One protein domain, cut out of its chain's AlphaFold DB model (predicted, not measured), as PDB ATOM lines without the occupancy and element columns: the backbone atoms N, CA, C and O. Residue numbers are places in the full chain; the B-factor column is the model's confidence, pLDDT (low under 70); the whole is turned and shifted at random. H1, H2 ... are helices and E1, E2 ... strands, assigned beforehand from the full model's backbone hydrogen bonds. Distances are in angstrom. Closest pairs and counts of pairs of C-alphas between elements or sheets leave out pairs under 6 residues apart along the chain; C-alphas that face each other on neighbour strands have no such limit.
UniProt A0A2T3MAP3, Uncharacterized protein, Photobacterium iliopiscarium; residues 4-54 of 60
ATOM      1  N   LYS A   4     156.324 180.466  68.369       89.12
ATOM      2  CA  LYS A   4     156.512 179.033  68.101       89.12
ATOM      3  C   LYS A   4     155.247 178.237  68.430       89.12
ATOM      4  O   LYS A   4     154.957 177.257  67.761       89.12
ATOM      5  N   ILE A   5     154.524 178.641  69.473       89.81
ATOM      6  CA  ILE A   5     153.295 177.994  69.943       89.81
ATOM      7  C   ILE A   5     152.432 179.019  70.676       89.81
ATOM      8  O   ILE A   5     152.946 179.936  71.324       89.81
ATOM      9  N   TYR A   6     151.120 178.854  70.585       91.00
ATOM     10  CA  TYR A   6     150.151 179.613  71.361       91.00
ATOM     11  C   TYR A   6     149.578 178.738  72.470       91.00
ATOM     12  O   TYR A   6     149.324 177.558  72.254       91.00
ATOM     13  N   ILE A   7     149.378 179.294  73.663       89.44
ATOM     14  CA  ILE A   7     148.872 178.550  74.820       89.44
ATOM     15  C   ILE A   7     147.812 179.388  75.533       89.44
ATOM     16  O   ILE A   7     148.100 180.491  75.987       89.44
ATOM     17  N   LYS A   8     146.589 178.877  75.662       88.00
ATOM     18  CA  LYS A   8     145.505 179.483  76.437       88.00
ATOM     19  C   LYS A   8     145.450 178.859  77.830       88.00
ATOM     20  O   LYS A   8     145.138 177.677  77.953       88.00
ATOM     21  N   LEU A   9     145.725 179.674  78.845       84.31
ATOM     22  CA  LEU A   9     145.709 179.323  80.268       84.31
ATOM     23  C   LEU A   9     144.947 180.397  81.040       84.31
ATOM     24  O   LEU A   9     145.202 181.586  80.859       84.31
ATOM     25  N   GLU A  10     144.012 179.977  81.881       84.44
ATOM     26  CA  GLU A  10     143.172 180.811  82.742       84.44
ATOM     27  C   GLU A  10     142.466 181.939  81.971       84.44
ATOM     28  O   GLU A  10     142.338 183.075  82.422       84.44
ATOM     29  N   GLY A  11     142.034 181.638  80.742       83.94
ATOM     30  CA  GLY A  11     141.395 182.607  79.848       83.94
ATOM     31  C   GLY A  11     142.345 183.584  79.139       83.94
ATOM     32  O   GLY A  11     141.879 184.339  78.285       83.94
ATOM     33  N   ILE A  12     143.652 183.538  79.407       87.31
ATOM     34  CA  ILE A  12     144.677 184.362  78.754       87.31
ATOM     35  C   ILE A  12     145.381 183.544  77.671       87.31
ATOM     36  O   ILE A  12     145.869 182.444  77.925       87.31
ATOM     37  N   THR A  13     145.469 184.092  76.459       90.88
ATOM     38  CA  THR A  13     146.276 183.504  75.383       90.88
ATOM     39  C   THR A  13     147.699 184.045  75.451       90.88
ATOM     40  O   THR A  13     147.923 185.252  75.396       90.88
ATOM     41  N   TRP A  14     148.665 183.142  75.523       92.31
ATOM     42  CA  TRP A  14     150.095 183.407  75.509       92.31
ATOM     43  C   TRP A  14     150.680 183.021  74.155       92.31
ATOM     44  O   TRP A  14     150.315 181.993  73.589       92.31
ATOM     45  N   LYS A  15     151.620 183.817  73.652       92.69
ATOM     46  CA  LYS A  15     152.511 183.441  72.554       92.69
ATOM     47  C   LYS A  15     153.872 183.092  73.150       92.69
ATOM     48  O   LYS A  15     154.515 183.936  73.778       92.69
ATOM     49  N   VAL A  16     154.291 181.842  72.979       91.38
ATOM     50  CA  VAL A  16     155.621 181.381  73.380       91.38
ATOM     51  C   VAL A  16     156.520 181.475  72.160       91.38
ATOM     52  O   VAL A  16     156.257 180.869  71.122       91.38
ATOM     53  N   THR A  17     157.555 182.293  72.253       91.50
ATOM     54  CA  THR A  17     158.492 182.560  71.159       91.50
ATOM     55  C   THR A  17     159.524 181.441  71.010       91.50
ATOM     56  O   THR A  17     159.710 180.609  71.898       91.50
ATOM     57  N   THR A  18     160.252 181.425  69.893       88.75
ATOM     58  CA  THR A  18     161.309 180.427  69.621       88.75
ATOM     59  C   THR A  18     162.447 180.417  70.648       88.75
ATOM     60  O   THR A  18     163.073 179.382  70.849       88.75
ATOM     61  N   ASN A  19     162.693 181.537  71.334       89.81
ATOM     62  CA  ASN A  19     163.650 181.652  72.441       89.81
ATOM     63  C   ASN A  19     163.036 181.345  73.825       89.81
ATOM     64  O   ASN A  19     163.680 181.597  74.840       89.81
ATOM     65  N   GLY A  20     161.799 180.839  73.882       86.44
ATOM     66  CA  GLY A  20     161.130 180.421  75.117       86.44
ATOM     67  C   GLY A  20     160.518 181.553  75.949       86.44
ATOM     68  O   GLY A  20     160.132 181.317  77.091       86.44
ATOM     69  N   GLN A  21     160.417 182.776  75.417       91.88
ATOM     70  CA  GLN A  21     159.758 183.876  76.124       91.88
ATOM     71  C   GLN A  21     158.240 183.760  76.014       91.88
ATOM     72  O   GLN A  21     157.691 183.493  74.946       91.88
ATOM     73  N   TRP A  22     157.566 184.015  77.129       93.50
ATOM     74  CA  TRP A  22     156.114 184.041  77.217       93.50
ATOM     75  C   TRP A  22     155.645 185.482  77.138       93.50
ATOM     76  O   TRP A  22     156.025 186.315  77.961       93.50
ATOM     77  N   LEU A  23     154.826 185.782  76.138       93.00
ATOM     78  CA  LEU A  23     154.248 187.103  75.954       93.00
ATOM     79  C   LEU A  23     152.722 186.965  75.892       93.00
ATOM     80  O   LEU A  23     152.235 186.057  75.218       93.00
ATOM     81  N   PRO A  24     151.947 187.832  76.558       92.12
ATOM     82  CA  PRO A  24     150.505 187.836  76.370       92.12
ATOM     83  C   PRO A  24     150.188 188.215  74.917       92.12
ATOM     84  O   PRO A  24     150.812 189.116  74.344       92.12
ATOM     85  N   LEU A  25     149.242 187.504  74.311       90.62
ATOM     86  CA  LEU A  25     148.718 187.847  72.998       90.62
ATOM     87  C   LEU A  25     147.749 189.022  73.150       90.62
ATOM     88  O   LEU A  25     146.780 188.945  73.908       90.62
ATOM     89  N   SER A  26     148.003 190.110  72.431       87.88
ATOM     90  CA  SER A  26     147.112 191.270  72.461       87.88
ATOM     91  C   SER A  26     145.860 191.005  71.614       87.88
ATOM     92  O   SER A  26     145.959 190.321  70.597       87.88
ATOM     93  N   PRO A  27     144.692 191.593  71.936       83.12
ATOM     94  CA  PRO A  27     143.464 191.392  71.154       83.12
ATOM     95  C   PRO A  27     143.555 191.829  69.682       83.12
ATOM     96  O   PRO A  27     142.753 191.396  68.863       83.12
ATOM     97  N   SER A  28     144.508 192.706  69.350       87.25
ATOM     98  CA  SER A  28     144.772 193.180  67.988       87.25
ATOM     99  C   SER A  28     145.763 192.310  67.208       87.25
ATOM    100  O   SER A  28     146.065 192.625  66.060       87.25
ATOM    101  N   GLU A  29     146.330 191.272  67.826       87.06
ATOM    102  CA  GLU A  29     147.276 190.370  67.173       87.06
ATOM    103  C   GLU A  29     146.549 189.196  66.515       87.06
ATOM    104  O   GLU A  29     145.697 188.546  67.120       87.06
ATOM    105  N   THR A  30     146.923 188.899  65.273       85.69
ATOM    106  CA  THR A  30     146.436 187.719  64.555       85.69
ATOM    107  C   THR A  30     147.170 186.469  65.039       85.69
ATOM    108  O   THR A  30     148.390 186.482  65.215       85.69
ATOM    109  N   ILE A  31     146.424 185.382  65.237       86.25
ATOM    110  CA  ILE A  31     146.978 184.055  65.520       86.25
ATOM    111  C   ILE A  31     147.324 183.393  64.193       86.25
ATOM    112  O   ILE A  31     146.469 183.284  63.314       86.25
ATOM    113  N   ASP A  32     148.567 182.946  64.069       86.56
ATOM    114  CA  ASP A  32     148.975 182.080  62.973       86.56
ATOM    115  C   ASP A  32     148.446 180.659  63.223       86.56
ATOM    116  O   ASP A  32     148.830 180.013  64.198       86.56
ATOM    117  N   ILE A  33     147.526 180.204  62.370       82.06
ATOM    118  CA  ILE A  33     146.861 178.899  62.499       82.06
ATOM    119  C   ILE A  33     147.760 177.724  62.099       82.06
ATOM    120  O   ILE A  33     147.402 176.580  62.363       82.06
ATOM    121  N   GLU A  34     148.901 177.990  61.454       85.00
ATOM    122  CA  GLU A  34     149.893 176.958  61.138       85.00
ATOM    123  C   GLU A  34     150.720 176.576  62.370       85.00
ATOM    124  O   GLU A  34     151.314 175.497  62.419       85.00
ATOM    125  N   LEU A  35     150.744 177.442  63.389       85.75
ATOM    126  CA  LEU A  35     151.440 177.172  64.634       85.75
ATOM    127  C   LEU A  35     150.560 176.382  65.606       85.75
ATOM    128  O   LEU A  35     149.348 176.606  65.683       85.75
ATOM    129  N   PRO A  36     151.164 175.506  66.427       85.12
ATOM    130  CA  PRO A  36     150.419 174.786  67.440       85.12
ATOM    131  C   PRO A  36     149.697 175.744  68.393       85.12
ATOM    132  O   PRO A  36     150.233 176.779  68.803       85.12
ATOM    133  N   PHE A  37     148.480 175.373  68.772       86.19
ATOM    134  CA  PHE A  37     147.659 176.110  69.720       86.19
ATOM    135  C   PHE A  37     147.210 175.149  70.815       86.19
ATOM    136  O   PHE A  37     146.493 174.199  70.522       86.19
ATOM    137  N   ILE A  38     147.626 175.389  72.059       84.50
ATOM    138  CA  ILE A  38     147.219 174.627  73.241       84.50
ATOM    139  C   ILE A  38     146.146 175.394  74.001       84.50
ATOM    140  O   ILE A  38     146.268 176.594  74.211       84.50
ATOM    141  N   CYS A  39     145.095 174.720  74.448       81.62
ATOM    142  CA  CYS A  39     144.093 175.281  75.346       81.62
ATOM    143  C   CYS A  39     143.774 174.305  76.480       81.62
ATOM    144  O   CYS A  39     144.092 173.122  76.397       81.62
ATOM    145  N   GLU A  40     143.123 174.802  77.531       66.25
ATOM    146  CA  GLU A  40     142.770 174.045  78.747       66.25
ATOM    147  C   GLU A  40     141.984 172.746  78.495       66.25
ATOM    148  O   GLU A  40     141.937 171.883  79.364       66.25
ATOM    149  N   HIS A  41     141.378 172.598  77.314       64.31
ATOM    150  CA  HIS A  41     140.579 171.431  76.929       64.31
ATOM    151  C   HIS A  41     141.260 170.545  75.880       64.31
ATOM    152  O   HIS A  41     140.603 169.686  75.293       64.31
ATOM    153  N   ILE A  42     142.551 170.741  75.607       59.31
ATOM    154  CA  ILE A  42     143.249 169.867  74.668       59.31
ATOM    155  C   ILE A  42     143.401 168.477  75.268       59.31
ATOM    156  O   ILE A  42     143.913 168.300  76.375       59.31
ATOM    157  N   HIS A  43     142.961 167.477  74.507       55.78
ATOM    158  CA  HIS A  43     143.186 166.091  74.862       55.78
ATOM    159  C   HIS A  43     144.690 165.818  74.790       55.78
ATOM    160  O   HIS A  43     145.351 166.165  73.816       55.78
ATOM    161  N   PHE A  44     145.245 165.163  75.808       53.47
ATOM    162  CA  PHE A  44     146.675 164.838  75.893       53.47
ATOM    163  C   PHE A  44     147.237 164.180  74.610       53.47
ATOM    164  O   PHE A  44     148.379 164.430  74.231       53.47
ATOM    165  N   ASN A  45     146.412 163.419  73.886       51.41
ATOM    166  CA  ASN A  45     146.767 162.802  72.603       51.41
ATOM    167  C   ASN A  45     147.069 163.814  71.478       51.41
ATOM    168  O   ASN A  45     147.902 163.540  70.611       51.41
ATOM    169  N   ASP A  46     146.451 164.994  71.500       56.44
ATOM    170  CA  ASP A  46     146.708 166.056  70.522       56.44
ATOM    171  C   ASP A  46     148.043 166.763  70.825       56.44
ATOM    172  O   ASP A  46     148.752 167.180  69.911       56.44
ATOM    173  N   ILE A  47     148.439 166.825  72.105       56.41
ATOM    174  CA  ILE A  47     149.740 167.360  72.549       56.41
ATOM    175  C   ILE A  47     150.884 166.451  72.086       56.41
ATOM    176  O   ILE A  47     151.900 166.942  71.597       56.41
ATOM    177  N   ILE A  48     150.709 165.128  72.182       53.19
ATOM    178  CA  ILE A  48     151.686 164.147  71.683       53.19
ATOM    179  C   ILE A  48     151.903 164.337  70.174       53.19
ATOM    180  O   ILE A  48     153.039 164.400  69.716       53.19
ATOM    181  N   SER A  49     150.839 164.532  69.393       54.34
ATOM    182  CA  SER A  49     150.973 164.750  67.944       54.34
ATOM    183  C   SER A  49     151.747 166.033  67.591       54.34
ATOM    184  O   SER A  49     152.446 166.072  66.582       54.34
ATOM    185  N   ILE A  50     151.679 167.067  68.439       55.66
ATOM    186  CA  ILE A  50     152.454 168.311  68.284       55.66
ATOM    187  C   ILE A  50     153.938 168.102  68.631       55.66
ATOM    188  O   ILE A  50     154.799 168.733  68.020       55.66
ATOM    189  N   HIS A  51     154.254 167.240  69.601       51.25
ATOM    190  CA  HIS A  51     155.637 166.988  70.025       51.25
ATOM    191  C   HIS A  51     156.382 165.988  69.134       51.25
ATOM    192  O   HIS A  51     157.589 166.116  68.975       51.25
ATOM    193  N   PHE A  52     155.675 165.039  68.516       48.94
ATOM    194  CA  PHE A  52     156.292 163.907  67.813       48.94
ATOM    195  C   PHE A  52     156.173 163.950  66.279       48.94
ATOM    196  O   PHE A  52     156.624 163.026  65.605       48.94
ATOM    197  N   ASN A  53     155.622 165.022  65.696       48.38
ATOM    198  CA  ASN A  53     155.573 165.179  64.234       48.38
ATOM    199  C   ASN A  53     156.935 165.504  63.586       48.38
ATOM    200  O   ASN A  53     157.032 165.531  62.361       48.38
ATOM    201  N   GLU A  54     157.994 165.684  64.376       49.69
ATOM    202  CA  GLU A  54     159.378 165.666  63.894       49.69
ATOM    203  C   GLU A  54     160.067 164.374  64.346       49.69
ATOM    204  O   GLU A  54     160.851 164.370  65.282       49.69
TER     205      GLU A  54
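AT A GLANCE: This is residues 4 to 54 of the 60 residues of an uncharacterized protein of Photobacterium iliopiscarium (UniProt A0A2T3MAP3). A small sheet of three antiparallel strands, E1, E2 and E3, has a long loop swinging in a wide arc from E3 over one of its faces and back to the E1 edge, where residues 37 to 38 run beside E1. Beyond that edge a single short helix, H1, is set off to the side of the sheet and covers neither face. The printed part has 51 residues, with three named strands and then one named helix along the chain, and the sheet's order is E1, E2, E3. The class is mixed, helices and strands, with 24 residues in named elements, under half of those printed. The whole is compact, with a radius of gyration of the C-alphas of 11.2 A and spans of 30 by 23 by 18 A.

IN THESE COORDINATES: E1 is residues 4 to 9, beginning at C-alpha 4 at (156.512, 179.033, 68.101) and measuring 16.3 A from first to last C-alpha. E2 is residues 12 to 17, 15.9 A long. E3 is residues 22 to 24, 6.8 A long, ending at C-alpha 24 at (150.505, 187.836, 76.370). H1 is residues 44 to 52, 12.6 A long, with C-alpha 52 at (156.292, 163.907, 67.813).

HOW THE PARTS SIT: E1, E2 and E3 form a meander, each strand the antiparallel neighbour of the one before, with E1 and E3 as edge strands and E2 as the inner strand. The hairpin of E1 and E2 has an angle of 158 degrees between directions; the C-alphas of Lys 8 and Thr 13 face each other at 4.2 A. Across this pair N 14 and O 7 are within hydrogen-bond range at 2.7 A, and N 7 and O 14 at 2.9 A. The hairpin of E2 and E3 has an angle of 139 degrees, and the C-alphas of Trp 14 and Pro 24 face each other at 4.5 A. Here N 15 and O 23 are within hydrogen-bond range at 2.8 A, and N 23 and O 15 at 3.0 A. Residues 6 to 7 of E1 also make a short parallel pairing with residues 37 to 38. H1 is not on the sheet, with 1 pair of C-alphas within 10 A, and it is apart from E1 and from E2. In H1 every O i to N i+4 pair is within hydrogen-bond range.

THE WHOLE: The two C-alphas farthest apart are those of Ser 28 and Phe 52, 31.5 A, and those of Lys 4 and Glu 54, first and last printed, are 14.3 A apart. The printed part has no cut. The links E1 to E2 and E2 to E3 are tight, with 2 and 4 residues, while the link E3 to H1 is long, with 19 residues, 25 to 43. The mean pLDDT of the printed part is 78.3; residues 40 to 54, of which 44 to 52 belong to H1, are under 70, and the mean of H1 is 53.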